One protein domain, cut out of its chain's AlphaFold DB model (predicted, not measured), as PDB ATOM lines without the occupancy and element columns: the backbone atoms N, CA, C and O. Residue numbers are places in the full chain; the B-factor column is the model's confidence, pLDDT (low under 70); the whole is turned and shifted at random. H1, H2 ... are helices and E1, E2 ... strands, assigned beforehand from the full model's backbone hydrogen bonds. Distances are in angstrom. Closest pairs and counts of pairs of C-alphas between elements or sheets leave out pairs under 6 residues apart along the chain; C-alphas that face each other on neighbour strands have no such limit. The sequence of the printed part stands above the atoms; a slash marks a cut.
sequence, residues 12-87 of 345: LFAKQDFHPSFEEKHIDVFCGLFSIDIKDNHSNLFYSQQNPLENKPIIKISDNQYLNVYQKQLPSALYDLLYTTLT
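Overview. This is residues 12 to 87 of the 345 residues of the protein "NERD domain-containing protein" of Lutibacter sp. B1 (UniProt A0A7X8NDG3). Helix H2 stands up from a small three-stranded sheet, and helix H4 runs about perpendicular to H2, its residues 82 to 86 sticking out. A long loop swings away from E1, with residues 45 to 50 sticking out; short H1 packs on H2 and short H3 on H4. The 76 printed residues include four named helices and three named strands, in the order H1 H2 E1 H3 E2 E3 H4; the mixed sheet runs E1 E2 E3, and the class is mixed, helices and strands. The whole is only just compact, close to loose, with a radius of gyration of the C-alphas of 13.2 A and spans of 41 by 31 by 19 A.

Arrangement. E2, residues 58 to 62, is parallel to E1, residues 35 to 37, with N 36 and O 58 within hydrogen-bond range at 2.9 A. E2 and E3, residues 65 to 68, form an antiparallel hairpin, with N 59 and O 67 at 2.8 A. E1, H3, residues 52 to 55, and E2 make a strand-helix-strand unit, two parallel neighbour strands with a helix between, its crossover right-handed. H3 only grazes the sheet. H2, residues 24 to 34, is on the sheet and stands up from it at 58 degrees. H1, residues 15 to 18, touches H2; their closest C-alphas, Lys 15 and Ile 27, are 6.6 A apart. H4, residues 73 to 86, touches H3; their closest C-alphas, Asn 55 and Ala 77, are 4.6 A apart. H2 and H4 have every O i to N i+4 pair within hydrogen-bond range; H1 and H3 are too short for one.

Along the chain. H1, 5.8 A long, begins at C-alpha 15 (216.780, 113.173, -65.310). H2 measures 15.5 A, E2 11.9 A and E3 10.2 A. H4, 19.7 A, ends at C-alpha 86 (216.893, 138.481, -76.178).

Size, cuts and confidence. The farthest C-alphas, Pro 20 and Phe 46, are 41.5 A apart. The printed part has no cut; E1 to H3 is a long link. Residues 47 to 48 have pLDDT under 70.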
ATOM      1  N   LEU A  12     208.212 115.323 -57.861       92.25
ATOM      2  CA  LEU A  12     209.574 114.813 -57.938       92.25
ATOM      3  C   LEU A  12     209.838 114.206 -59.311       92.25
ATOM      4  O   LEU A  12     208.984 113.517 -59.863       92.25
ATOM      5  N   PHE A  13     211.045 114.415 -59.825       93.81
ATOM      6  CA  PHE A  13     211.511 113.751 -61.036       93.81
ATOM      7  C   PHE A  13     213.018 113.499 -60.994       93.81
ATOM      8  O   PHE A  13     213.764 114.167 -60.271       93.81
ATOM      9  N   ALA A  14     213.461 112.538 -61.794       94.88
ATOM     10  CA  ALA A  14     214.854 112.272 -62.099       94.88
ATOM     11  C   ALA A  14     215.143 112.618 -63.566       94.88
ATOM     12  O   ALA A  14     214.250 112.592 -64.413       94.88
ATOM     13  N   LYS A  15     216.403 112.915 -63.906       93.00
ATOM     14  CA  LYS A  15     216.780 113.173 -65.310       93.00
ATOM     15  C   LYS A  15     216.459 111.976 -66.208       93.00
ATOM     16  O   LYS A  15     216.044 112.158 -67.351       93.00
ATOM     17  N   GLN A  16     216.595 110.765 -65.659       93.56
ATOM     18  CA  GLN A  16     216.354 109.523 -66.383       93.56
ATOM     19  C   GLN A  16     214.907 109.362 -66.853       93.56
ATOM     20  O   GLN A  16     214.683 108.732 -67.886       93.56
ATOM     21  N   ASP A  17     213.949 109.990 -66.163       93.31
ATOM     22  CA  ASP A  17     212.530 109.947 -66.528       93.31
ATOM     23  C   ASP A  17     212.269 110.580 -67.908       93.31
ATOM     24  O   ASP A  17     211.282 110.256 -68.567       93.31
ATOM     25  N   PHE A  18     213.169 111.456 -68.373       93.06
ATOM     26  CA  PHE A  18     213.027 112.220 -69.615       93.06
ATOM     27  C   PHE A  18     213.923 111.737 -70.765       93.06
ATOM     28  O   PHE A  18     213.702 112.150 -71.904       93.06
ATOM     29  N   HIS A  19     214.881 110.834 -70.520       92.94
ATOM     30  CA  HIS A  19     215.741 110.266 -71.571       92.94
ATOM     31  C   HIS A  19     214.993 109.599 -72.741       92.94
ATOM     32  O   HIS A  19     215.492 109.687 -73.862       92.94
ATOM     33  N   PRO A  20     213.813 108.966 -72.558       95.75
ATOM     34  CA  PRO A  20     213.054 108.423 -73.687       95.75
ATOM     35  C   PRO A  20     212.592 109.483 -74.698       95.75
ATOM     36  O   PRO A  20     212.329 109.142 -75.849       95.75
ATOM     37  N   SER A  21     212.485 110.745 -74.273       95.19
ATOM     38  CA  SER A  21     211.923 111.838 -75.075       95.19
ATOM     39  C   SER A  21     212.949 112.913 -75.442       95.19
ATOM     40  O   SER A  21     212.733 113.648 -76.404       95.19
ATOM     41  N   PHE A  22     214.051 113.033 -74.695       94.94
ATOM     42  CA  PHE A  22     215.024 114.115 -74.851       94.94
ATOM     43  C   PHE A  22     216.467 113.630 -74.672       94.94
ATOM     44  O   PHE A  22     216.765 112.803 -73.812       94.94
ATOM     45  N   GLU A  23     217.389 114.202 -75.453       96.00
ATOM     46  CA  GLU A  23     218.827 113.970 -75.286       96.00
ATOM     47  C   GLU A  23     219.321 114.459 -73.915       96.00
ATOM     48  O   GLU A  23     218.937 115.537 -73.452       96.00
ATOM     49  N   GLU A  24     220.241 113.707 -73.304       94.06
ATOM     50  CA  GLU A  24     220.823 114.004 -71.986       94.06
ATOM     51  C   GLU A  24     221.355 115.440 -71.885       94.06
ATOM     52  O   GLU A  24     221.013 116.164 -70.951       94.06
ATOM     53  N   LYS A  25     222.067 115.910 -72.917       96.06
ATOM     54  CA  LYS A  25     222.607 117.276 -72.968       96.06
ATOM     55  C   LYS A  25     221.526 118.359 -72.822       96.06
ATOM     56  O   LYS A  25     221.780 119.403 -72.229       96.06
ATOM     57  N   HIS A  26     220.322 118.139 -73.361       95.19
ATOM     58  CA  HIS A  26     219.225 119.107 -73.276       95.19
ATOM     59  C   HIS A  26     218.584 119.095 -71.888       95.19
ATOM     60  O   HIS A  26     218.252 120.154 -71.359       95.19
ATOM     61  N   ILE A  27     218.459 117.910 -71.284       94.19
ATOM     62  CA  ILE A  27     217.968 117.746 -69.911       94.19
ATOM     63  C   ILE A  27     218.919 118.445 -68.931       94.19
ATOM     64  O   ILE A  27     218.466 119.152 -68.030       94.19
ATOM     65  N   ASP A  28     220.228 118.308 -69.137       93.69
ATOM     66  CA  ASP A  28     221.246 118.969 -68.322       93.69
ATOM     67  C   ASP A  28     221.186 120.490 -68.429       93.69
ATOM     68  O   ASP A  28     221.197 121.175 -67.403       93.69
ATOM     69  N   VAL A  29     221.061 121.024 -69.648       95.25
ATOM     70  CA  VAL A  29     220.881 122.466 -69.871       95.25
ATOM     71  C   VAL A  29     219.605 122.960 -69.194       95.25
ATOM     72  O   VAL A  29     219.653 123.943 -68.455       95.25
ATOM     73  N   PHE A  30     218.479 122.267 -69.379       94.12
ATOM     74  CA  PHE A  30     217.209 122.621 -68.746       94.12
ATOM     75  C   PHE A  30     217.331 122.658 -67.215       94.12
ATOM     76  O   PHE A  30     216.969 123.653 -66.585       94.12
ATOM     77  N   CYS A  31     217.908 121.615 -66.614       93.94
ATOM     78  CA  CYS A  31     218.131 121.570 -65.172       93.94
ATOM     79  C   CYS A  31     219.075 122.694 -64.720       93.94
ATOM     80  O   CYS A  31     218.798 123.352 -63.723       93.94
ATOM     81  N   GLY A  32     220.164 122.964 -65.443       93.69
ATOM     82  CA  GLY A  32     221.101 124.038 -65.096       93.69
ATOM     83  C   GLY A  32     220.478 125.437 -65.148       93.69
ATOM     84  O   GLY A  32     220.780 126.292 -64.309       93.69
ATOM     85  N   LEU A  33     219.576 125.667 -66.104       95.06
ATOM     86  CA  LEU A  33     218.883 126.942 -66.267       95.06
ATOM     87  C   LEU A  33     217.814 127.161 -65.194       95.06
ATOM     88  O   LEU A  33     217.757 128.251 -64.628       95.06
ATOM     89  N   PHE A  34     217.011 126.140 -64.884       94.75
ATOM     90  CA  PHE A  34     215.796 126.301 -64.076       94.75
ATOM     91  C   PHE A  34     215.871 125.736 -62.658       94.75
ATOM     92  O   PHE A  34     214.876 125.837 -61.938       94.75
ATOM     93  N   SER A  35     217.010 125.164 -62.241       94.81
ATOM     94  CA  SER A  35     217.175 124.654 -60.874       94.81
ATOM     95  C   SER A  35     218.130 125.457 -59.989       94.81
ATOM     96  O   SER A  35     219.140 125.992 -60.456       94.81
ATOM     97  N   ILE A  36     217.787 125.520 -58.701       94.06
ATOM     98  CA  ILE A  36     218.675 125.905 -57.592       94.06
ATOM     99  C   ILE A  36     219.075 124.661 -56.798       94.06
ATOM    100  O   ILE A  36     218.304 123.699 -56.746       94.06
ATOM    101  N   ASP A  37     220.254 124.653 -56.177       93.88
ATOM    102  CA  ASP A  37     220.634 123.561 -55.280       93.88
ATOM    103  C   ASP A  37     219.955 123.753 -53.917       93.88
ATOM    104  O   ASP A  37     219.892 124.861 -53.392       93.88
ATOM    105  N   ILE A  38     219.443 122.680 -53.311       92.12
ATOM    106  CA  ILE A  38     218.828 122.754 -51.975       92.12
ATOM    107  C   ILE A  38     219.809 123.242 -50.895       92.12
ATOM    108  O   ILE A  38     219.388 123.702 -49.834       92.12
ATOM    109  N   LYS A  39     221.117 123.121 -51.148       91.12
ATOM    110  CA  LYS A  39     222.184 123.597 -50.263       91.12
ATOM    111  C   LYS A  39     222.547 125.064 -50.500       91.12
ATOM    112  O   LYS A  39     223.342 125.600 -49.725       91.12
ATOM    113  N   ASP A  40     221.999 125.704 -51.533       89.69
ATOM    114  CA  ASP A  40     222.238 127.119 -51.795       89.69
ATOM    115  C   ASP A  40     221.661 127.963 -50.651       89.69
ATOM    116  O   ASP A  40     220.517 127.798 -50.220       89.69
ATOM    117  N   ASN A  41     222.473 128.882 -50.127       82.94
ATOM    118  CA  ASN A  41     222.048 129.762 -49.047       82.94
ATOM    119  C   ASN A  41     221.376 131.012 -49.625       82.94
ATOM    120  O   ASN A  41     222.034 131.862 -50.229       82.94
ATOM    121  N   HIS A  42     220.071 131.142 -49.401       81.19
ATOM    122  CA  HIS A  42     219.288 132.300 -49.813       81.19
ATOM    123  C   HIS A  42     218.745 133.038 -48.588       81.19
ATOM    124  O   HIS A  42     217.853 132.557 -47.891       81.19
ATOM    125  N   SER A  43     219.258 134.242 -48.332       73.44
ATOM    126  CA  SER A  43     218.814 135.087 -47.222       73.44
ATOM    127  C   SER A  43     217.629 135.970 -47.630       73.44
ATOM    128  O   SER A  43     217.768 137.187 -47.766       73.44
ATOM    129  N   ASN A  44     216.459 135.365 -47.834       73.06
ATOM    130  CA  ASN A  44     215.215 136.117 -48.005       73.06
ATOM    131  C   ASN A  44     214.609 136.397 -46.625       73.06
ATOM    132  O   ASN A  44     213.893 135.573 -46.064       73.06
ATOM    133  N   LEU A  45     214.938 137.556 -46.058       75.12
ATOM    134  CA  LEU A  45     214.441 138.014 -44.761       75.12
ATOM    135  C   LEU A  45     212.979 138.469 -44.834       75.12
ATOM    136  O   LEU A  45     212.227 138.317 -43.874       75.12
ATOM    137  N   PHE A  46     212.570 139.028 -45.974       73.75
ATOM    138  CA  PHE A  46     211.203 139.488 -46.192       73.75
ATOM    139  C   PHE A  46     210.545 138.677 -47.304       73.75
ATOM    140  O   PHE A  46     211.150 138.463 -48.349       73.75
ATOM    141  N   TYR A  47     209.262 138.342 -47.134       69.12
ATOM    142  CA  TYR A  47     208.422 137.716 -48.175       69.12
ATOM    143  C   TYR A  47     208.315 138.553 -49.461       69.12
ATOM    144  O   TYR A  47     207.781 138.114 -50.472       69.12
ATOM    145  N   SER A  48     208.777 139.796 -49.391       67.50
ATOM    146  CA  SER A  48     208.786 140.761 -50.465       67.50
ATOM    147  C   SER A  48     210.146 140.769 -51.201       67.50
ATOM    148  O   SER A  48     210.285 141.362 -52.264       67.50
ATOM    149  N   GLN A  49     211.197 140.121 -50.708       75.12
ATOM    150  CA  GLN A  49     212.436 140.006 -51.486       75.12
ATOM    151  C   GLN A  49     212.251 139.048 -52.665       75.12
ATOM    152  O   GLN A  49     211.418 138.147 -52.605       75.12
ATOM    153  N   GLN A  50     213.010 139.281 -53.740       75.50
ATOM    154  CA  GLN A  50     212.959 138.443 -54.934       75.50
ATOM    155  C   GLN A  50     213.268 136.996 -54.546       75.50
ATOM    156  O   GLN A  50     214.321 136.705 -53.971       75.50
ATOM    157  N   ASN A  51     212.344 136.092 -54.844       85.62
ATOM    158  CA  ASN A  51     212.528 134.687 -54.539       85.62
ATOM    159  C   ASN A  51     213.286 134.013 -55.699       85.62
ATOM    160  O   ASN A  51     212.812 134.075 -56.830       85.62
ATOM    161  N   PRO A  52     214.427 133.334 -55.467       88.56
ATOM    162  CA  PRO A  52     215.140 132.596 -56.516       88.56
ATOM    163  C   PRO A  52     214.251 131.618 -57.293       88.56
ATOM    164  O   PRO A  52     214.455 131.424 -58.491       88.56
ATOM    165  N   LEU A  53     213.228 131.064 -56.634       89.94
ATOM    166  CA  LEU A  53     212.252 130.167 -57.249       89.94
ATOM    167  C   LEU A  53     211.357 130.849 -58.297       89.94
ATOM    168  O   LEU A  53     210.743 130.147 -59.091       89.94
ATOM    169  N   GLU A  54     211.295 132.184 -58.348       88.00
ATOM    170  CA  GLU A  54     210.591 132.912 -59.415       88.00
ATOM    171  C   GLU A  54     211.286 132.717 -60.770       88.00
ATOM    172  O   GLU A  54     210.618 132.500 -61.777       88.00
ATOM    173  N   ASN A  55     212.622 132.708 -60.787       89.38
ATOM    174  CA  ASN A  55     213.417 132.523 -62.008       89.38
ATOM    175  C   ASN A  55     213.852 131.064 -62.216       89.38
ATOM    176  O   ASN A  55     214.109 130.636 -63.339       89.38
ATOM    177  N   LYS A  56     213.981 130.303 -61.126       93.19
ATOM    178  CA  LYS A  56     214.476 128.924 -61.115       93.19
ATOM    179  C   LYS A  56     213.571 128.042 -60.250       93.19
ATOM    180  O   LYS A  56     213.929 127.721 -59.119       93.19
ATOM    181  N   PRO A  57     212.382 127.667 -60.744       93.75
ATOM    182  CA  PRO A  57     211.328 127.063 -59.924       93.75
ATOM    183  C   PRO A  57     211.562 125.595 -59.541       93.75
ATOM    184  O   PRO A  57     210.706 124.977 -58.899       93.75
ATOM    185  N   ILE A  58     212.695 125.014 -59.941       94.94
ATOM    186  CA  ILE A  58     213.055 123.630 -59.649       94.94
ATOM    187  C   ILE A  58     214.115 123.616 -58.545       94.94
ATOM    188  O   ILE A  58     215.067 124.388 -58.561       94.94
ATOM    189  N   ILE A  59     213.986 122.702 -57.592       94.69
ATOM    190  CA  ILE A  59     215.000 122.478 -56.561       94.69
ATOM    191  C   ILE A  59     215.726 121.175 -56.877       94.69
ATOM    192  O   ILE A  59     215.104 120.117 -56.961       94.69
ATOM    193  N   LYS A  60     217.046 121.234 -57.033       95.81
ATOM    194  CA  LYS A  60     217.909 120.057 -57.089       95.81
ATOM    195  C   LYS A  60     218.122 119.546 -55.662       95.81
ATOM    196  O   LYS A  60     218.746 120.212 -54.843       95.81
ATOM    197  N   ILE A  61     217.593 118.360 -55.365       94.50
ATOM    198  CA  ILE A  61     217.737 117.698 -54.057       94.50
ATOM    199  C   ILE A  61     219.043 116.894 -54.012       94.50
ATOM    200  O   ILE A  61     219.744 116.870 -53.003       94.50
ATOM    201  N   SER A  62     219.360 116.213 -55.113       91.56
ATOM    202  CA  SER A  62     220.596 115.450 -55.308       91.56
ATOM    203  C   SER A  62     220.954 115.409 -56.795       91.56
ATOM    204  O   SER A  62     220.227 115.957 -57.621       91.56
ATOM    205  N   ASP A  63     222.052 114.751 -57.165       84.38
ATOM    206  CA  ASP A  63     222.483 114.670 -58.569       84.38
ATOM    207  C   ASP A  63     221.446 114.037 -59.506       84.38
ATOM    208  O   ASP A  63     221.375 114.414 -60.675       84.38
ATOM    209  N   ASN A  64     220.592 113.155 -58.978       85.25
ATOM    210  CA  ASN A  64     219.567 112.449 -59.745       85.25
ATOM    211  C   ASN A  64     218.131 112.775 -59.316       85.25
ATOM    212  O   ASN A  64     217.208 112.127 -59.800       85.25
ATOM    213  N   GLN A  65     217.905 113.741 -58.420       93.50
ATOM    214  CA  GLN A  65     216.557 114.023 -57.924       93.50
ATOM    215  C   GLN A  65     216.268 115.516 -57.855       93.50
ATOM    216  O   GLN A  65     217.004 116.281 -57.228       93.50
ATOM    217  N   TYR A  66     215.144 115.896 -58.452       95.69
ATOM    218  CA  TYR A  66     214.661 117.261 -58.569       95.69
ATOM    219  C   TYR A  66     213.226 117.368 -58.054       95.69
ATOM    220  O   TYR A  66     212.456 116.410 -58.124       95.69
ATOM    221  N   LEU A  67     212.869 118.550 -57.556       93.88
ATOM    222  CA  LEU A  67     211.539 118.905 -57.080       93.88
ATOM    223  C   LEU A  67     211.031 120.127 -57.844       93.88
ATOM    224  O   LEU A  67     211.574 121.221 -57.711       93.88
ATOM    225  N   ASN A  68     209.965 119.952 -58.618       91.06
ATOM    226  CA  ASN A  68     209.247 121.041 -59.265       91.06
ATOM    227  C   ASN A  68     208.183 121.587 -58.306       91.06
ATOM    228  O   ASN A  68     207.084 121.043 -58.206       91.06
ATOM    229  N   VAL A  69     208.531 122.643 -57.568       82.19
ATOM    230  CA  VAL A  69     207.696 123.182 -56.483       82.19
ATOM    231  C   VAL A  69     206.419 123.817 -57.025       82.19
ATOM    232  O   VAL A  69     205.346 123.649 -56.447       82.19
ATOM    233  N   TYR A  70     206.530 124.545 -58.138       80.19
ATOM    234  CA  TYR A  70     205.421 125.308 -58.691       80.19
ATOM    235  C   TYR A  70     205.391 125.195 -60.216       80.19
ATOM    236  O   TYR A  70     205.982 125.997 -60.936       80.19
ATOM    237  N   GLN A  71     204.647 124.200 -60.709       79.50
ATOM    238  CA  GLN A  71     204.553 123.887 -62.142       79.50
ATOM    239  C   GLN A  71     204.147 125.098 -62.998       79.50
ATOM    240  O   GLN A  71     204.631 125.245 -64.117       79.50
ATOM    241  N   LYS A  72     203.302 125.992 -62.464       85.00
ATOM    242  CA  LYS A  72     202.855 127.203 -63.170       85.00
ATOM    243  C   LYS A  72     203.942 128.280 -63.294       85.00
ATOM    244  O   LYS A  72     203.809 129.136 -64.159       85.00
ATOM    245  N   GLN A  73     205.000 128.240 -62.479       89.94
ATOM    246  CA  GLN A  73     206.095 129.213 -62.550       89.94
ATOM    247  C   GLN A  73     207.064 128.928 -63.685       89.94
ATOM    248  O   GLN A  73     207.693 129.848 -64.190       89.94
ATOM    249  N   LEU A  74     207.212 127.664 -64.084       91.06
ATOM    250  CA  LEU A  74     208.189 127.279 -65.097       91.06
ATOM    251  C   LEU A  74     207.971 127.999 -66.443       91.06
ATOM    252  O   LEU A  74     208.954 128.513 -66.976       91.06
ATOM    253  N   PRO A  75     206.735 128.133 -66.971       89.94
ATOM    254  CA  PRO A  75     206.481 128.976 -68.138       89.94
ATOM    255  C   PRO A  75     206.893 130.443 -67.946       89.94
ATOM    256  O   PRO A  75     207.507 131.017 -68.842       89.94
ATOM    257  N   SER A  76     206.610 131.042 -66.782       88.81
ATOM    258  CA  SER A  76     207.004 132.424 -66.469       88.81
ATOM    259  C   SER A  76     208.525 132.584 -66.403       88.81
ATOM    260  O   SER A  76     209.076 133.451 -67.069       88.81
ATOM    261  N   ALA A  77     209.213 131.686 -65.699       91.69
ATOM    262  CA  ALA A  77     210.670 131.647 -65.626       91.69
ATOM    263  C   ALA A  77     211.322 131.476 -67.009       91.69
ATOM    264  O   ALA A  77     212.319 132.130 -67.317       91.69
ATOM    265  N   LEU A  78     210.759 130.615 -67.865       92.38
ATOM    266  CA  LEU A  78     211.218 130.444 -69.243       92.38
ATOM    267  C   LEU A  78     211.032 131.731 -70.052       92.38
ATOM    268  O   LEU A  78     211.955 132.144 -70.752       92.38
ATOM    269  N   TYR A  79     209.866 132.369 -69.947       88.81
ATOM    270  CA  TYR A  79     209.613 133.650 -70.597       88.81
ATOM    271  C   TYR A  79     210.618 134.716 -70.145       88.81
ATOM    272  O   TYR A  79     211.222 135.367 -70.994       88.81
ATOM    273  N   ASP A  80     210.858 134.852 -68.841       88.31
ATOM    274  CA  ASP A  80     211.787 135.841 -68.288       88.31
ATOM    275  C   ASP A  80     213.235 135.575 -68.718       88.31
ATOM    276  O   ASP A  80     213.957 136.509 -69.090       88.31
ATOM    277  N   LEU A  81     213.651 134.303 -68.751       92.50
ATOM    278  CA  LEU A  81     214.952 133.896 -69.278       92.50
ATOM    279  C   LEU A  81     215.093 134.293 -70.749       92.50
ATOM    280  O   LEU A  81     216.091 134.916 -71.123       92.50
ATOM    281  N   LEU A  82     214.109 133.955 -71.587       91.06
ATOM    282  CA  LEU A  82     214.122 134.287 -73.010       91.06
ATOM    283  C   LEU A  82     214.103 135.801 -73.220       91.06
ATOM    284  O   LEU A  82     214.917 136.317 -73.982       91.06
ATOM    285  N   TYR A  83     213.234 136.527 -72.519       88.38
ATOM    286  CA  TYR A  83     213.137 137.978 -72.623       88.38
ATOM    287  C   TYR A  83     214.464 138.634 -72.249       88.38
ATOM    288  O   TYR A  83     214.988 139.439 -73.016       88.38
ATOM    289  N   THR A  84     215.060 138.248 -71.122       89.25
ATOM    290  CA  THR A  84     216.354 138.782 -70.676       89.25
ATOM    291  C   THR A  84     217.467 138.452 -71.668       89.25
ATOM    292  O   THR A  84     218.262 139.320 -72.026       89.25
ATOM    293  N   THR A  85     217.496 137.215 -72.171       91.62
ATOM    294  CA  THR A  85     218.494 136.761 -73.152       91.62
ATOM    295  C   THR A  85     218.381 137.524 -74.468       91.62
ATOM    296  O   THR A  85     219.394 137.860 -75.072       91.62
ATOM    297  N   LEU A  86     217.159 137.830 -74.902       89.50
ATOM    298  CA  LEU A  86     216.893 138.481 -76.178       89.50
ATOM    299  C   LEU A  86     216.846 140.017 -76.083       89.50
ATOM    300  O   LEU A  86     216.649 140.668 -77.101       89.50
ATOM    301  N   THR A  87     217.003 140.616 -74.896       90.06
ATOM    302  CA  THR A  87     216.927 142.081 -74.694       90.06
ATOM    303  C   THR A  87     218.191 142.681 -74.070       90.06
ATOM    304  O   THR A  87     218.127 143.704 -73.384       90.06
TER     305      THR A  87